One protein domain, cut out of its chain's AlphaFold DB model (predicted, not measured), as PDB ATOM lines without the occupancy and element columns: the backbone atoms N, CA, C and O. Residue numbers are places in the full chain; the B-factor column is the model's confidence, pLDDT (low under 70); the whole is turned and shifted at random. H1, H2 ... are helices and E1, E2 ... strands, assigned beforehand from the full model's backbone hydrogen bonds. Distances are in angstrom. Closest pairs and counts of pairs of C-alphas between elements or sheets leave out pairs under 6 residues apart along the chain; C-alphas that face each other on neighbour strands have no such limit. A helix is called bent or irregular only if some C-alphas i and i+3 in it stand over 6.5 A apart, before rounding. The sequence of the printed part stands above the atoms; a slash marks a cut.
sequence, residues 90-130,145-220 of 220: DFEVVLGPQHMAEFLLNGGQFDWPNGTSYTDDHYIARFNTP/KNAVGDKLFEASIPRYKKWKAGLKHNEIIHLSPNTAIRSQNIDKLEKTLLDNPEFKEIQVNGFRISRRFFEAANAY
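Overview. This is residues 90 to 130 and 145 to 220 of the 220 residues of an uncharacterized protein of Kwoniella mangroviensis CBS 10435 (UniProt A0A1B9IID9). Helix H1 sits among three small sheets and the longest helix, H5: the sheet E1 E5 E4, the hairpin E2 E3 and the hairpin E6 E7 come near it on different sides, and H5 crosses it. H2 and the hairpin E2 E3 lie toward one end of the long axis, and H4 and H6 make a crossed pair at the other, with the short H3 next to H4. The printed part has 117 residues with six named helices and seven named strands, in the order E1 H1 E2 E3 H2 H3 H4 E4 E5 H5 E6 E7 H6; the sheet E1 E5 E4 is mixed, the two-stranded sheets antiparallel, the class mixed helices and strands. It is compact, with a radius of gyration of the C-alphas of 13.8 A, and spans 40 by 32 by 32 A.

Arrangement. E1, residues 93 to 95, is the parallel neighbour of E5, residues 179 to 182, with N 95 and O 180 at 2.8 A. E5 also forms an antiparallel hairpin with E4, residues 172 to 174, with N 173 and O 181 at 2.8 A. H1, residues 97 to 105, is on this sheet at a height of 9.4 A over the sheet. H1 touches H5, residues 183 to 195, at a steep tilt of 59 degrees, the same way; the closest C-alphas are those of Pro 97 and Leu 189, 4.5 A apart. E2, residues 109 to 111, and E3, residues 117 to 119, form a hairpin, with N 118 and O 110 at 2.8 A. H2, residues 121 to 128, touches no helix. H3, residues 150 to 153, touches H4, residues 157 to 165; the closest C-alphas are those of Leu 152 and Tyr 160, 6.4 A apart. E6, residues 201 to 204, and E7, residues 207 to 210, form a hairpin, with N 204 and O 207 at 2.8 A. H6, residues 211 to 219, touches H4 at a steep tilt of 70.0 degrees, only just short of about perpendicular, the same way; the closest C-alphas are those of Ile 157 and Ala 217, 5.6 A apart. H5 touches H6 with residues 190 to 194 alone; the C-alphas of Leu 194 and Arg 211 are closest, 6.8 A apart. Every O i to N i+4 pair is within hydrogen-bond range in H1, H2, H4 and H6, and 7 of 9 in H5; H3 is too short for such a pair.

Along the chain. E1 begins at C-alpha 93 (7.653, 40.295, -8.886). H1 is 12.2 A long, H4 12.3 A, H5 19.3 A and H6 12.4 A, ending at C-alpha 219 (33.043, 22.321, -14.435). H3 and H5 are only just irregular: C-alphas 150 and 153 are 6.7 A apart, 184 and 187 6.9 A.

Size, cuts and confidence. Residues 131 to 144 are not printed, and C-alphas 130 and 145 are 17.7 A apart. Of the links printed whole, H4 to E4 is short and the others are tight. Mean pLDDT of the printed part is 78.6; residues 90 to 92, 129 to 130, 145 to 156 and 205 to 207 are under 70.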
ATOM      1  N   ASP A  90      -0.074  45.039 -13.679       46.69
ATOM      2  CA  ASP A  90       1.206  45.751 -13.507       46.69
ATOM      3  C   ASP A  90       2.103  45.299 -12.326       46.69
ATOM      4  O   ASP A  90       2.958  46.056 -11.866       46.69
ATOM      5  N   PHE A  91       1.949  44.080 -11.804       54.88
ATOM      6  CA  PHE A  91       2.726  43.609 -10.650       54.88
ATOM      7  C   PHE A  91       3.759  42.564 -11.065       54.88
ATOM      8  O   PHE A  91       3.559  41.359 -10.924       54.88
ATOM      9  N   GLU A  92       4.891  43.047 -11.575       68.69
ATOM     10  CA  GLU A  92       6.068  42.219 -11.808       68.69
ATOM     11  C   GLU A  92       6.815  41.970 -10.489       68.69
ATOM     12  O   GLU A  92       7.367  42.891  -9.878       68.69
ATOM     13  N   VAL A  93       6.875  40.711 -10.055       82.44
ATOM     14  CA  VAL A  93       7.653  40.295  -8.886       82.44
ATOM     15  C   VAL A  93       9.039  39.847  -9.338       82.44
ATOM     16  O   VAL A  93       9.235  38.777  -9.919       82.44
ATOM     17  N   VAL A  94      10.036  40.680  -9.036       86.62
ATOM     18  CA  VAL A  94      11.446  40.359  -9.274       86.62
ATOM     19  C   VAL A  94      12.004  39.614  -8.064       86.62
ATOM     20  O   VAL A  94      12.306  40.213  -7.030       86.62
ATOM     21  N   LEU A  95      12.169  38.301  -8.198       88.75
ATOM     22  CA  LEU A  95      12.652  37.443  -7.124       88.75
ATOM     23  C   LEU A  95      14.179  37.498  -6.982       88.75
ATOM     24  O   LEU A  95      14.949  37.588  -7.947       88.75
ATOM     25  N   GLY A  96      14.624  37.413  -5.728       89.38
ATOM     26  CA  GLY A  96      16.018  37.145  -5.385       89.38
ATOM     27  C   GLY A  96      16.410  35.691  -5.684       89.38
ATOM     28  O   GLY A  96      15.542  34.852  -5.906       89.38
ATOM     29  N   PRO A  97      17.712  35.358  -5.656       91.81
ATOM     30  CA  PRO A  97      18.192  34.024  -6.021       91.81
ATOM     31  C   PRO A  97      17.667  32.908  -5.102       91.81
ATOM     32  O   PRO A  97      17.382  31.824  -5.589       91.81
ATOM     33  N   GLN A  98      17.502  33.176  -3.803       90.44
ATOM     34  CA  GLN A  98      16.995  32.195  -2.831       90.44
ATOM     35  C   GLN A  98      15.518  31.869  -3.077       90.44
ATOM     36  O   GLN A  98      15.192  30.731  -3.391       90.44
ATOM     37  N   HIS A  99      14.654  32.886  -3.063       90.19
ATOM     38  CA  HIS A  99      13.225  32.718  -3.338       90.19
ATOM     39  C   HIS A  99      12.956  32.166  -4.744       90.19
ATOM     40  O   HIS A  99      12.034  31.385  -4.935       90.19
ATOM     41  N   MET A 100      13.782  32.517  -5.738       91.06
ATOM     42  CA  MET A 100      13.677  31.916  -7.068       91.06
ATOM     43  C   MET A 100      14.041  30.424  -7.058       91.06
ATOM     44  O   MET A 100      13.402  29.641  -7.754       91.06
ATOM     45  N   ALA A 101      15.048  30.007  -6.284       90.88
ATOM     46  CA  ALA A 101      15.379  28.590  -6.152       90.88
ATOM     47  C   ALA A 101      14.214  27.810  -5.527       90.88
ATOM     48  O   ALA A 101      13.820  26.781  -6.067       90.88
ATOM     49  N   GLU A 102      13.625  28.327  -4.448       90.69
ATOM     50  CA  GLU A 102      12.446  27.736  -3.799       90.69
ATOM     51  C   GLU A 102      11.246  27.677  -4.746       90.69
ATOM     52  O   GLU A 102      10.648  26.617  -4.910       90.69
ATOM     53  N   PHE A 103      10.958  28.777  -5.448       90.94
ATOM     54  CA  PHE A 103       9.912  28.847  -6.468       90.94
ATOM     55  C   PHE A 103      10.071  27.754  -7.532       90.94
ATOM     56  O   PHE A 103       9.101  27.089  -7.889       90.94
ATOM     57  N   LEU A 104      11.293  27.540  -8.031       89.62
ATOM     58  CA  LEU A 104      11.579  26.520  -9.041       89.62
ATOM     59  C   LEU A 104      11.467  25.093  -8.494       89.62
ATOM     60  O   LEU A 104      10.958  24.219  -9.195       89.62
ATOM     61  N   LEU A 105      11.937  24.854  -7.268       88.50
ATOM     62  CA  LEU A 105      11.890  23.540  -6.620       88.50
ATOM     63  C   LEU A 105      10.458  23.115  -6.292       88.50
ATOM     64  O   LEU A 105      10.089  21.964  -6.507       88.50
ATOM     65  N   ASN A 106       9.639  24.061  -5.847       87.88
ATOM     66  CA  ASN A 106       8.245  23.839  -5.478       87.88
ATOM     67  C   ASN A 106       7.274  23.997  -6.663       87.88
ATOM     68  O   ASN A 106       6.060  23.976  -6.471       87.88
ATOM     69  N   GLY A 107       7.783  24.166  -7.889       83.44
ATOM     70  CA  GLY A 107       6.963  24.150  -9.103       83.44
ATOM     71  C   GLY A 107       6.107  25.399  -9.338       83.44
ATOM     72  O   GLY A 107       5.102  25.317 -10.038       83.44
ATOM     73  N   GLY A 108       6.503  26.557  -8.807       83.38
ATOM     74  CA  GLY A 108       5.826  27.839  -9.042       83.38
ATOM     75  C   GLY A 108       5.184  28.478  -7.814       83.38
ATOM     76  O   GLY A 108       4.392  29.412  -7.955       83.38
ATOM     77  N   GLN A 109       5.502  27.982  -6.620       88.31
ATOM     78  CA  GLN A 109       4.999  28.512  -5.355       88.31
ATOM     79  C   GLN A 109       6.098  28.519  -4.294       88.31
ATOM     80  O   GLN A 109       6.988  27.678  -4.327       88.31
ATOM     81  N   PHE A 110       6.060  29.445  -3.348       88.56
ATOM     82  CA  PHE A 110       6.916  29.394  -2.162       88.56
ATOM     83  C   PHE A 110       6.310  30.225  -1.034       88.56
ATOM     84  O   PHE A 110       5.505  31.123  -1.281       88.56
ATOM     85  N   ASP A 111       6.735  29.946   0.191       84.12
ATOM     86  CA  ASP A 111       6.290  30.671   1.373       84.12
ATOM     87  C   ASP A 111       7.388  31.624   1.840       84.12
ATOM     88  O   ASP A 111       8.538  31.238   2.041       84.12
ATOM     89  N   TRP A 112       7.037  32.893   2.014       82.00
ATOM     90  CA  TRP A 112       7.928  33.878   2.605       82.00
ATOM     91  C   TRP A 112       8.040  33.657   4.124       82.00
ATOM     92  O   TRP A 112       7.081  33.228   4.774       82.00
ATOM     93  N   PRO A 113       9.161  34.050   4.754       77.12
ATOM     94  CA  PRO A 113       9.363  33.889   6.198       77.12
ATOM     95  C   PRO A 113       8.393  34.709   7.069       77.12
ATOM     96  O   PRO A 113       8.274  34.461   8.264       77.12
ATOM     97  N   ASN A 114       7.694  35.687   6.490       78.25
ATOM     98  CA  ASN A 114       6.637  36.462   7.148       78.25
ATOM     99  C   ASN A 114       5.272  35.731   7.174       78.25
ATOM    100  O   ASN A 114       4.293  36.312   7.639       78.25
ATOM    101  N   GLY A 115       5.190  34.500   6.652       76.94
ATOM    102  CA  GLY A 115       3.963  33.705   6.585       76.94
ATOM    103  C   GLY A 115       3.056  34.019   5.392       76.94
ATOM    104  O   GLY A 115       1.943  33.502   5.336       76.94
ATOM    105  N   THR A 116       3.490  34.854   4.442       82.06
ATOM    106  CA  THR A 116       2.757  35.059   3.182       82.06
ATOM    107  C   THR A 116       3.208  34.049   2.137       82.06
ATOM    108  O   THR A 116       4.408  33.908   1.917       82.06
ATOM    109  N   SER A 117       2.278  33.388   1.456       85.38
ATOM    110  CA  SER A 117       2.593  32.520   0.321       85.38
ATOM    111  C   SER A 117       2.575  33.310  -0.987       85.38
ATOM    112  O   SER A 117       1.765  34.220  -1.181       85.38
ATOM    113  N   TYR A 118       3.496  32.985  -1.889       86.94
ATOM    114  CA  TYR A 118       3.491  33.454  -3.267       86.94
ATOM    115  C   TYR A 118       3.208  32.277  -4.192       86.94
ATOM    116  O   TYR A 118       3.885  31.251  -4.136       86.94
ATOM    117  N   THR A 119       2.235  32.456  -5.078       87.50
ATOM    118  CA  THR A 119       1.817  31.446  -6.046       87.50
ATOM    119  C   THR A 119       1.649  32.117  -7.398       87.50
ATOM    120  O   THR A 119       0.980  33.144  -7.513       87.50
ATOM    121  N   ASP A 120       2.270  31.544  -8.424       84.69
ATOM    122  CA  ASP A 120       2.163  32.036  -9.791       84.69
ATOM    123  C   ASP A 120       1.332  31.078 -10.643       84.69
ATOM    124  O   ASP A 120       1.843  30.116 -11.227       84.69
ATOM    125  N   ASP A 121       0.039  31.378 -10.753       82.81
ATOM    126  CA  ASP A 121      -0.916  30.580 -11.525       82.81
ATOM    127  C   ASP A 121      -0.509  30.440 -12.998       82.81
ATOM    128  O   ASP A 121      -0.732  29.397 -13.615       82.81
ATOM    129  N   HIS A 122       0.133  31.460 -13.581       81.25
ATOM    130  CA  HIS A 122       0.594  31.399 -14.968       81.25
ATOM    131  C   HIS A 122       1.769  30.441 -15.133       81.25
ATOM    132  O   HIS A 122       1.850  29.739 -16.147       81.25
ATOM    133  N   TYR A 123       2.683  30.418 -14.165       82.56
ATOM    134  CA  TYR A 123       3.777  29.457 -14.156       82.56
ATOM    135  C   TYR A 123       3.255  28.038 -13.941       82.56
ATOM    136  O   TYR A 123       3.579  27.149 -14.727       82.56
ATOM    137  N   ILE A 124       2.391  27.839 -12.945       84.00
ATOM    138  CA  ILE A 124       1.819  26.532 -12.601       84.00
ATOM    139  C   ILE A 124       0.992  25.974 -13.761       84.00
ATOM    140  O   ILE A 124       1.142  24.809 -14.124       84.00
ATOM    141  N   ALA A 125       0.174  26.803 -14.416       80.50
ATOM    142  CA  ALA A 125      -0.575  26.390 -15.599       80.50
ATOM    143  C   ALA A 125       0.360  25.885 -16.710       80.50
ATOM    144  O   ALA A 125       0.094  24.851 -17.320       80.50
ATOM    145  N   ARG A 126       1.494  26.560 -16.947       72.69
ATOM    146  CA  ARG A 126       2.505  26.109 -17.921       72.69
ATOM    147  C   ARG A 126       3.274  24.874 -17.464       72.69
ATOM    148  O   ARG A 126       3.657  24.073 -18.308       72.69
ATOM    149  N   PHE A 127       3.517  24.736 -16.166       73.44
ATOM    150  CA  PHE A 127       4.190  23.585 -15.573       73.44
ATOM    151  C   PHE A 127       3.342  22.314 -15.711       73.44
ATOM    152  O   PHE A 127       3.855  21.271 -16.110       73.44
ATOM    153  N   ASN A 128       2.034  22.430 -15.459       72.81
ATOM    154  CA  ASN A 128       1.072  21.328 -15.500       72.81
ATOM    155  C   ASN A 128       0.576  20.986 -16.908       72.81
ATOM    156  O   ASN A 128       0.055  19.891 -17.112       72.81
ATOM    157  N   THR A 129       0.698  21.898 -17.878       66.19
ATOM    158  CA  THR A 129       0.317  21.592 -19.261       66.19
ATOM    159  C   THR A 129       1.319  20.577 -19.819       66.19
ATOM    160  O   THR A 129       2.498  20.920 -19.962       66.19
ATOM    161  N   PRO A 130       0.904  19.335 -20.143       53.94
ATOM    162  CA  PRO A 130       1.798  18.394 -20.798       53.94
ATOM    163  C   PRO A 130       2.266  19.025 -22.107       53.94
ATOM    164  O   PRO A 130       1.477  19.638 -22.825       53.94
ATOM    165  N   LYS A 145      10.917  33.654 -25.805       37.78
ATOM    166  CA  LYS A 145      11.360  32.311 -26.212       37.78
ATOM    167  C   LYS A 145      12.823  32.232 -26.682       37.78
ATOM    168  O   LYS A 145      13.443  31.182 -26.551       37.78
ATOM    169  N   ASN A 146      13.404  33.339 -27.159       42.12
ATOM    170  CA  ASN A 146      14.751  33.356 -27.751       42.12
ATOM    171  C   ASN A 146      15.915  33.404 -26.739       42.12
ATOM    172  O   ASN A 146      17.069  33.205 -27.133       42.12
ATOM    173  N   ALA A 147      15.653  33.656 -25.452       44.25
ATOM    174  CA  ALA A 147      16.710  33.727 -24.441       44.25
ATOM    175  C   ALA A 147      16.822  32.440 -23.613       44.25
ATOM    176  O   ALA A 147      17.905  31.871 -23.533       44.25
ATOM    177  N   VAL A 148      15.716  31.957 -23.039       44.75
ATOM    178  CA  VAL A 148      15.776  30.934 -21.978       44.75
ATOM    179  C   VAL A 148      15.213  29.580 -22.416       44.75
ATOM    180  O   VAL A 148      15.735  28.555 -22.007       44.75
ATOM    181  N   GLY A 149      14.187  29.544 -23.274       40.47
ATOM    182  CA  GLY A 149      13.491  28.300 -23.637       40.47
ATOM    183  C   GLY A 149      14.266  27.438 -24.637       40.47
ATOM    184  O   GLY A 149      14.790  26.386 -24.287       40.47
ATOM    185  N   ASP A 150      14.425  27.908 -25.876       37.12
ATOM    186  CA  ASP A 150      15.017  27.089 -26.952       37.12
ATOM    187  C   ASP A 150      16.539  26.845 -26.759       37.12
ATOM    188  O   ASP A 150      17.133  25.950 -27.362       37.12
ATOM    189  N   LYS A 151      17.198  27.606 -25.870       43.56
ATOM    190  CA  LYS A 151      18.644  27.525 -25.585       43.56
ATOM    191  C   LYS A 151      19.022  26.726 -24.341       43.56
ATOM    192  O   LYS A 151      20.193  26.761 -23.976       43.56
ATOM    193  N   LEU A 152      18.097  26.024 -23.692       42.66
ATOM    194  CA  LEU A 152      18.432  25.219 -22.510       42.66
ATOM    195  C   LEU A 152      18.475  23.706 -22.778       42.66
ATOM    196  O   LEU A 152      19.157  23.013 -22.034       42.66
ATOM    197  N   PHE A 153      17.873  23.198 -23.871       42.41
ATOM    198  CA  PHE A 153      17.888  21.751 -24.197       42.41
ATOM    199  C   PHE A 153      18.369  21.350 -25.595       42.41
ATOM    200  O   PHE A 153      18.860  20.238 -25.753       42.41
ATOM    201  N   GLU A 154      18.366  22.239 -26.594       39.97
ATOM    202  CA  GLU A 154      19.193  22.043 -27.808       39.97
ATOM    203  C   GLU A 154      20.649  22.502 -27.608       39.97
ATOM    204  O   GLU A 154      21.496  22.500 -28.507       39.97
ATOM    205  N   ALA A 155      20.939  22.951 -26.398       46.66
ATOM    206  CA  ALA A 155      22.159  23.590 -26.003       46.66
ATOM    207  C   ALA A 155      22.988  22.640 -25.170       46.66
ATOM    208  O   ALA A 155      22.839  22.537 -23.957       46.66
ATOM    209  N   SER A 156      23.949  22.023 -25.840       60.59
ATOM    210  CA  SER A 156      25.193  21.646 -25.195       60.59
ATOM    211  C   SER A 156      25.617  22.728 -24.184       60.59
ATOM    212  O   SER A 156      25.415  23.925 -24.409       60.59
ATOM    213  N   ILE A 157      26.243  22.321 -23.084       73.06
ATOM    214  CA  ILE A 157      26.852  23.206 -22.074       73.06
ATOM    215  C   ILE A 157      27.530  24.473 -22.670       73.06
ATOM    216  O   ILE A 157      27.327  25.565 -22.134       73.06
ATOM    217  N   PRO A 158      28.236  24.400 -23.822       75.88
ATOM    218  CA  PRO A 158      28.709  25.575 -24.559       75.88
ATOM    219  C   PRO A 158      27.663  26.663 -24.869       75.88
ATOM    220  O   PRO A 158      27.942  27.854 -24.722       75.88
ATOM    221  N   ARG A 159      26.459  26.297 -25.324       74.25
ATOM    222  CA  ARG A 159      25.392  27.256 -25.654       74.25
ATOM    223  C   ARG A 159      24.827  27.917 -24.396       74.25
ATOM    224  O   ARG A 159      24.581  29.120 -24.438       74.25
ATOM    225  N   TYR A 160      24.698  27.172 -23.295       79.00
ATOM    226  CA  TYR A 160      24.318  27.722 -21.991       79.00
ATOM    227  C   TYR A 160      25.313  28.790 -21.525       79.00
ATOM    228  O   TYR A 160      24.929  29.922 -21.241       79.00
ATOM    229  N   LYS A 161      26.615  28.474 -21.560       81.94
ATOM    230  CA  LYS A 161      27.687  29.427 -21.235       81.94
ATOM    231  C   LYS A 161      27.663  30.651 -22.147       81.94
ATOM    232  O   LYS A 161      27.807  31.767 -21.662       81.94
ATOM    233  N   LYS A 162      27.450  30.463 -23.457       82.88
ATOM    234  CA  LYS A 162      27.358  31.569 -24.423       82.88
ATOM    235  C   LYS A 162      26.147  32.466 -24.161       82.88
ATOM    236  O   LYS A 162      26.267  33.678 -24.288       82.88
ATOM    237  N   TRP A 163      24.995  31.886 -23.824       84.25
ATOM    238  CA  TRP A 163      23.812  32.649 -23.429       84.25
ATOM    239  C   TRP A 163      24.087  33.444 -22.154       84.25
ATOM    240  O   TRP A 163      23.948  34.661 -22.171       84.25
ATOM    241  N   LYS A 164      24.584  32.778 -21.108       85.38
ATOM    242  CA  LYS A 164      24.912  33.389 -19.818       85.38
ATOM    243  C   LYS A 164      25.926  34.531 -19.950       85.38
ATOM    244  O   LYS A 164      25.733  35.590 -19.369       85.38
ATOM    245  N   ALA A 165      26.961  34.352 -20.772       85.94
ATOM    246  CA  ALA A 165      27.956  35.386 -21.063       85.94
ATOM    247  C   ALA A 165      27.405  36.566 -21.887       85.94
ATOM    248  O   ALA A 165      28.013  37.630 -21.910       85.94
ATOM    249  N   GLY A 166      26.282  36.378 -22.589       85.06
ATOM    250  CA  GLY A 166      25.620  37.418 -23.377       85.06
ATOM    251  C   GLY A 166      24.610  38.258 -22.593       85.06
ATOM    252  O   GLY A 166      24.078  39.214 -23.154       85.06
ATOM    253  N   LEU A 167      24.333  37.907 -21.334       84.75
ATOM    254  CA  LEU A 167      23.383  38.628 -20.497       84.75
ATOM    255  C   LEU A 167      23.942  39.986 -20.084       84.75
ATOM    256  O   LEU A 167      25.078  40.101 -19.617       84.75
ATOM    257  N   LYS A 168      23.125  41.028 -20.230       86.38
ATOM    258  CA  LYS A 168      23.504  42.378 -19.812       86.38
ATOM    259  C   LYS A 168      23.342  42.525 -18.307       86.38
ATOM    260  O   LYS A 168      22.484  41.898 -17.685       86.38
ATOM    261  N   HIS A 169      24.154  43.391 -17.709       83.38
ATOM    262  CA  HIS A 169      24.001  43.737 -16.301       83.38
ATOM    263  C   HIS A 169      22.616  44.347 -16.051       83.38
ATOM    264  O   HIS A 169      22.157  45.179 -16.834       83.38
ATOM    265  N   ASN A 170      21.961  43.926 -14.966       82.00
ATOM    266  CA  ASN A 170      20.613  44.349 -14.580       82.00
ATOM    267  C   ASN A 170      19.487  44.025 -15.589       82.00
ATOM    268  O   ASN A 170      18.382  44.554 -15.466       82.00
ATOM    269  N   GLU A 171      19.743  43.156 -16.568       83.56
ATOM    270  CA  GLU A 171      18.707  42.616 -17.449       83.56
ATOM    271  C   GLU A 171      17.707  41.787 -16.638       83.56
ATOM    272  O   GLU A 171      18.086  41.041 -15.734       83.56
ATOM    273  N   ILE A 172      16.425  41.934 -16.945       82.62
ATOM    274  CA  ILE A 172      15.349  41.214 -16.274       82.62
ATOM    275  C   ILE A 172      14.962  40.024 -17.143       82.62
ATOM    276  O   ILE A 172      14.694  40.155 -18.336       82.62
ATOM    277  N   ILE A 173      14.956  38.847 -16.531       82.56
ATOM    278  CA  ILE A 173      14.653  37.583 -17.182       82.56
ATOM    279  C   ILE A 173      13.331  37.085 -16.626       82.56
ATOM    280  O   ILE A 173      13.242  36.681 -15.467       82.56
ATOM    281  N   HIS A 174      12.312  37.105 -17.473       83.12
ATOM    282  CA  HIS A 174      10.969  36.670 -17.119       83.12
ATOM    283  C   HIS A 174      10.844  35.152 -17.265       83.12
ATOM    284  O   HIS A 174      11.107  34.595 -18.335       83.12
ATOM    285  N   LEU A 175      10.410  34.484 -16.196       79.94
ATOM    286  CA  LEU A 175      10.005  33.077 -16.240       79.94
ATOM    287  C   LEU A 175       8.516  32.972 -16.588       79.94
ATOM    288  O   LEU A 175       8.106  32.101 -17.357       79.94
ATOM    289  N   SER A 176       7.722  33.906 -16.076       78.94
ATOM    290  CA  SER A 176       6.295  34.063 -16.342       78.94
ATOM    291  C   SER A 176       5.967  35.562 -16.504       78.94
ATOM    292  O   SER A 176       6.858  36.398 -16.346       78.94
ATOM    293  N   PRO A 177       4.712  35.932 -16.818       77.88
ATOM    294  CA  PRO A 177       4.292  37.334 -16.812       77.88
ATOM    295  C   PRO A 177       4.480  38.040 -15.459       77.88
ATOM    296  O   PRO A 177       4.732  39.238 -15.445       77.88
ATOM    297  N   ASN A 178       4.391  37.298 -14.350       79.62
ATOM    298  CA  ASN A 178       4.383  37.859 -12.996       79.62
ATOM    299  C   ASN A 178       5.711  37.641 -12.258       79.62
ATOM    300  O   ASN A 178       5.985  38.324 -11.279       79.62
ATOM    301  N   THR A 179       6.540  36.705 -12.725       83.62
ATOM    302  CA  THR A 179       7.757  36.271 -12.037       83.62
ATOM    303  C   THR A 179       8.984  36.483 -12.911       83.62
ATOM    304  O   THR A 179       9.104  35.918 -14.007       83.62
ATOM    305  N   ALA A 180       9.944  37.241 -12.388       86.62
ATOM    306  CA  ALA A 180      11.208  37.513 -13.054       86.62
ATOM    307  C   ALA A 180      12.411  37.417 -12.108       86.62
ATOM    308  O   ALA A 180      12.286  37.478 -10.887       86.62
ATOM    309  N   ILE A 181      13.606  37.282 -12.681       87.75
ATOM    310  CA  ILE A 181      14.886  37.357 -11.971       87.75
ATOM    311  C   ILE A 181      15.827  38.323 -12.687       87.75
ATOM    312  O   ILE A 181      15.853  38.399 -13.913       87.75
ATOM    313  N   ARG A 182      16.654  39.044 -11.927       88.25
ATOM    314  CA  ARG A 182      17.743  39.845 -12.505       88.25
ATOM    315  C   ARG A 182      18.877  38.946 -12.989       88.25
ATOM    316  O   ARG A 182      19.306  38.048 -12.269       88.25
ATOM    317  N   SER A 183      19.448  39.260 -14.142       88.12
ATOM    318  CA  SER A 183      20.537  38.506 -14.766       88.12
ATOM    319  C   SER A 183      21.743  38.305 -13.845       88.12
ATOM    320  O   SER A 183      22.283  37.208 -13.749       88.12
ATOM    321  N   GLN A 184      22.105  39.337 -13.080       89.75
ATOM    322  CA  GLN A 184      23.198  39.312 -12.100       89.75
ATOM    323  C   GLN A 184      23.002  38.300 -10.959       89.75
ATOM    324  O   GLN A 184      23.953  37.952 -10.263       89.75
ATOM    325  N   ASN A 185      21.767  37.845 -10.742       90.31
ATOM    326  CA  ASN A 185      21.444  36.864  -9.717       90.31
ATOM    327  C   ASN A 185      21.493  35.428 -10.246       90.31
ATOM    328  O   ASN A 185      21.371  34.516  -9.436       90.31
ATOM    329  N   ILE A 186      21.702  35.199 -11.551       90.50
ATOM    330  CA  ILE A 186      21.733  33.841 -12.118       90.50
ATOM    331  C   ILE A 186      22.880  33.017 -11.538       90.50
ATOM    332  O   ILE A 186      22.659  31.882 -11.135       90.50
ATOM    333  N   ASP A 187      24.082  33.586 -11.417       91.12
ATOM    334  CA  ASP A 187      25.221  32.884 -10.805       91.12
ATOM    335  C   ASP A 187      24.913  32.429  -9.376       91.12
ATOM    336  O   ASP A 187      25.248  31.317  -8.965       91.12
ATOM    337  N   LYS A 188      24.246  33.299  -8.612       93.38
ATOM    338  CA  LYS A 188      23.838  33.000  -7.240       93.38
ATOM    339  C   LYS A 188      22.724  31.960  -7.212       93.38
ATOM    340  O   LYS A 188      22.797  31.065  -6.387       93.38
ATOM    341  N   LEU A 189      21.749  32.049  -8.116       92.44
ATOM    342  CA  LEU A 189      20.666  31.075  -8.258       92.44
ATOM    343  C   LEU A 189      21.217  29.676  -8.550       92.44
ATOM    344  O   LEU A 189      20.851  28.730  -7.864       92.44
ATOM    345  N   GLU A 190      22.122  29.545  -9.524       91.19
ATOM    346  CA  GLU A 190      22.772  28.268  -9.850       91.19
ATOM    347  C   GLU A 190      23.475  27.677  -8.632       91.19
ATOM    348  O   GLU A 190      23.324  26.493  -8.333       91.19
ATOM    349  N   LYS A 191      24.226  28.515  -7.910       92.94
ATOM    350  CA  LYS A 191      24.906  28.095  -6.691       92.94
ATOM    351  C   LYS A 191      23.907  27.652  -5.623       92.94
ATOM    352  O   LYS A 191      24.077  26.580  -5.067       92.94
ATOM    353  N   THR A 192      22.846  28.420  -5.379       93.38
ATOM    354  CA  THR A 192      21.809  28.073  -4.398       93.38
ATOM    355  C   THR A 192      21.096  26.765  -4.749       93.38
ATOM    356  O   THR A 192      20.863  25.949  -3.862       93.38
ATOM    357  N   LEU A 193      20.802  26.525  -6.031       91.56
ATOM    358  CA  LEU A 193      20.233  25.255  -6.487       91.56
ATOM    359  C   LEU A 193      21.200  24.088  -6.246       91.56
ATOM    360  O   LEU A 193      20.786  23.044  -5.753       91.56
ATOM    361  N   LEU A 194      22.489  24.260  -6.556       91.88
ATOM    362  CA  LEU A 194      23.511  23.235  -6.323       91.88
ATOM    363  C   LEU A 194      23.793  22.992  -4.833       91.88
ATOM    364  O   LEU A 194      24.065  21.855  -4.450       91.88
ATOM    365  N   ASP A 195      23.714  24.021  -3.994       93.88
ATOM    366  CA  ASP A 195      23.921  23.909  -2.549       93.88
ATOM    367  C   ASP A 195      22.767  23.137  -1.873       93.88
ATOM    368  O   ASP A 195      22.975  22.500  -0.841       93.88
ATOM    369  N   ASN A 196      21.566  23.121  -2.470       89.88
ATOM    370  CA  ASN A 196      20.436  22.346  -1.962       89.88
ATOM    371  C   ASN A 196      20.600  20.841  -2.297       89.88
ATOM    372  O   ASN A 196      20.651  20.482  -3.477       89.88
ATOM    373  N   PRO A 197      20.669  19.926  -1.309       88.31
ATOM    374  CA  PRO A 197      20.844  18.490  -1.555       88.31
ATOM    375  C   PRO A 197      19.614  17.811  -2.181       88.31
ATOM    376  O   PRO A 197      19.755  16.773  -2.827       88.31
ATOM    377  N   GLU A 198      18.420  18.383  -2.026       87.31
ATOM    378  CA  GLU A 198      17.171  17.823  -2.560       87.31
ATOM    379  C   GLU A 198      16.993  18.116  -4.053       87.31
ATOM    380  O   GLU A 198      16.218  17.448  -4.745       87.31
ATOM    381  N   PHE A 199      17.757  19.074  -4.583       88.38
ATOM    382  CA  PHE A 199      17.715  19.429  -5.989       88.38
ATOM    383  C   PHE A 199      18.240  18.283  -6.868       88.38
ATOM    384  O   PHE A 199      19.450  18.038  -6.955       88.38
ATOM    385  N   LYS A 200      17.314  17.603  -7.553       84.75
ATOM    386  CA  LYS A 200      17.594  16.582  -8.577       84.75
ATOM    387  C   LYS A 200      17.318  17.101  -9.984       84.75
ATOM    388  O   LYS A 200      18.161  16.961 -10.871       84.75
ATOM    389  N   GLU A 201      16.149  17.701 -10.170       80.31
ATOM    390  CA  GLU A 201      15.635  18.170 -11.452       80.31
ATOM    391  C   GLU A 201      14.632  19.299 -11.206       80.31
ATOM    392  O   GLU A 201      13.861  19.239 -10.252       80.31
ATOM    393  N   ILE A 202      14.661  20.322 -12.055       83.62
ATOM    394  CA  ILE A 202      13.653  21.383 -12.104       83.62
ATOM    395  C   ILE A 202      13.112  21.478 -13.522       83.62
ATOM    396  O   ILE A 202      13.841  21.260 -14.493       83.62
ATOM    397  N   GLN A 203      11.843  21.848 -13.652       76.81
ATOM    398  CA  GLN A 203      11.239  22.109 -14.949       76.81
ATOM    399  C   GLN A 203      11.012  23.606 -15.123       76.81
ATOM    400  O   GLN A 203      10.297  24.215 -14.337       76.81
ATOM    401  N   VAL A 204      11.596  24.188 -16.171       76.12
ATOM    402  CA  VAL A 204      11.468  25.606 -16.527       76.12
ATOM    403  C   VAL A 204      10.932  25.692 -17.948       76.12
ATOM    404  O   VAL A 204      11.588  25.241 -18.879       76.12
ATOM    405  N   ASN A 205       9.743  26.269 -18.150       67.75
ATOM    406  CA  ASN A 205       9.137  26.429 -19.484       67.75
ATOM    407  C   ASN A 205       9.065  25.125 -20.312       67.75
ATOM    408  O   ASN A 205       9.296  25.138 -21.519       67.75
ATOM    409  N   GLY A 206       8.763  23.994 -19.662       65.06
ATOM    410  CA  GLY A 206       8.702  22.676 -20.316       65.06
ATOM    411  C   GLY A 206      10.046  21.945 -20.418       65.06
ATOM    412  O   GLY A 206      10.084  20.799 -20.852       65.06
ATOM    413  N   PHE A 207      11.138  22.571 -19.981       69.38
ATOM    414  CA  PHE A 207      12.486  22.022 -20.052       69.38
ATOM    415  C   PHE A 207      12.971  21.497 -18.709       69.38
ATOM    416  O   PHE A 207      12.831  22.180 -17.703       69.38
ATOM    417  N   ARG A 208      13.586  20.314 -18.697       73.38
ATOM    418  CA  ARG A 208      13.915  19.541 -17.490       73.38
ATOM    419  C   ARG A 208      15.387  19.613 -17.103       73.38
ATOM    420  O   ARG A 208      16.171  18.737 -17.451       73.38
ATOM    421  N   ILE A 209      15.785  20.657 -16.390       80.00
ATOM    422  CA  ILE A 209      17.184  20.898 -16.033       80.00
ATOM    423  C   ILE A 209      17.559  20.063 -14.808       80.00
ATOM    424  O   ILE A 209      17.036  20.268 -13.715       80.00
ATOM    425  N   SER A 210      18.500  19.136 -14.981       83.81
ATOM    426  CA  SER A 210      18.996  18.293 -13.890       83.81
ATOM    427  C   SER A 210      20.150  18.940 -13.123       83.81
ATOM    428  O   SER A 210      20.895  19.769 -13.648       83.81
ATOM    429  N   ARG A 211      20.382  18.480 -11.893       84.19
ATOM    430  CA  ARG A 211      21.566  18.842 -11.100       84.19
ATOM    431  C   ARG A 211      22.874  18.590 -11.856       84.19
ATOM    432  O   ARG A 211      23.753  19.450 -11.881       84.19
ATOM    433  N   ARG A 212      22.975  17.438 -12.536       78.50
ATOM    434  CA  ARG A 212      24.163  17.043 -13.321       78.50
ATOM    435  C   ARG A 212      24.488  18.060 -14.415       78.50
ATOM    436  O   ARG A 212      25.663  18.295 -14.681       78.50
ATOM    437  N   PHE A 213      23.473  18.683 -15.016       82.69
ATOM    438  CA  PHE A 213      23.674  19.736 -16.009       82.69
ATOM    439  C   PHE A 213      24.402  20.944 -15.409       82.69
ATOM    440  O   PHE A 213      25.405  21.386 -15.968       82.69
ATOM    441  N   PHE A 214      23.950  21.447 -14.258       84.75
ATOM    442  CA  PHE A 214      24.587  22.588 -13.598       84.75
ATOM    443  C   PHE A 214      25.994  22.261 -13.090       84.75
ATOM    444  O   PHE A 214      26.907  23.069 -13.253       84.75
ATOM    445  N   GLU A 215      26.215  21.059 -12.551       84.25
ATOM    446  CA  GLU A 215      27.559  20.610 -12.166       84.25
ATOM    447  C   GLU A 215      28.515  20.583 -13.363       84.25
ATOM    448  O   GLU A 215      29.643  21.075 -13.285       84.25
ATOM    449  N   ALA A 216      28.057  20.038 -14.491       78.38
ATOM    450  CA  ALA A 216      28.838  19.977 -15.712       78.38
ATOM    451  C   ALA A 216      29.071  21.378 -16.307       78.38
ATOM    452  O   ALA A 216      30.165  21.665 -16.794       78.38
ATOM    453  N   ALA A 217      28.085  22.276 -16.218       82.62
ATOM    454  CA  ALA A 217      28.204  23.661 -16.662       82.62
ATOM    455  C   ALA A 217      29.148  24.492 -15.787       82.62
ATOM    456  O   ALA A 217      29.797  25.406 -16.295       82.62
ATOM    457  N   ASN A 218      29.258  24.179 -14.496       84.38
ATOM    458  CA  ASN A 218      30.221  24.809 -13.600       84.38
ATOM    459  C   ASN A 218      31.645  24.259 -13.816       84.38
ATOM    460  O   ASN A 218      32.621  25.002 -13.735       84.38
ATOM    461  N   ALA A 219      31.764  22.968 -14.145       80.56
ATOM    462  CA  ALA A 219      33.043  22.321 -14.435       80.56
ATOM    463  C   ALA A 219      33.654  22.715 -15.795       80.56
ATOM    464  O   ALA A 219      34.876  22.688 -15.925       80.56
ATOM    465  N   TYR A 220      32.820  23.052 -16.787       71.00
ATOM    466  CA  TYR A 220      33.219  23.495 -18.131       71.00
ATOM    467  C   TYR A 220      33.862  24.890 -18.116       71.00
ATOM    468  O   TYR A 220      34.964  25.036 -18.692       71.00
TER     469      TYR A 220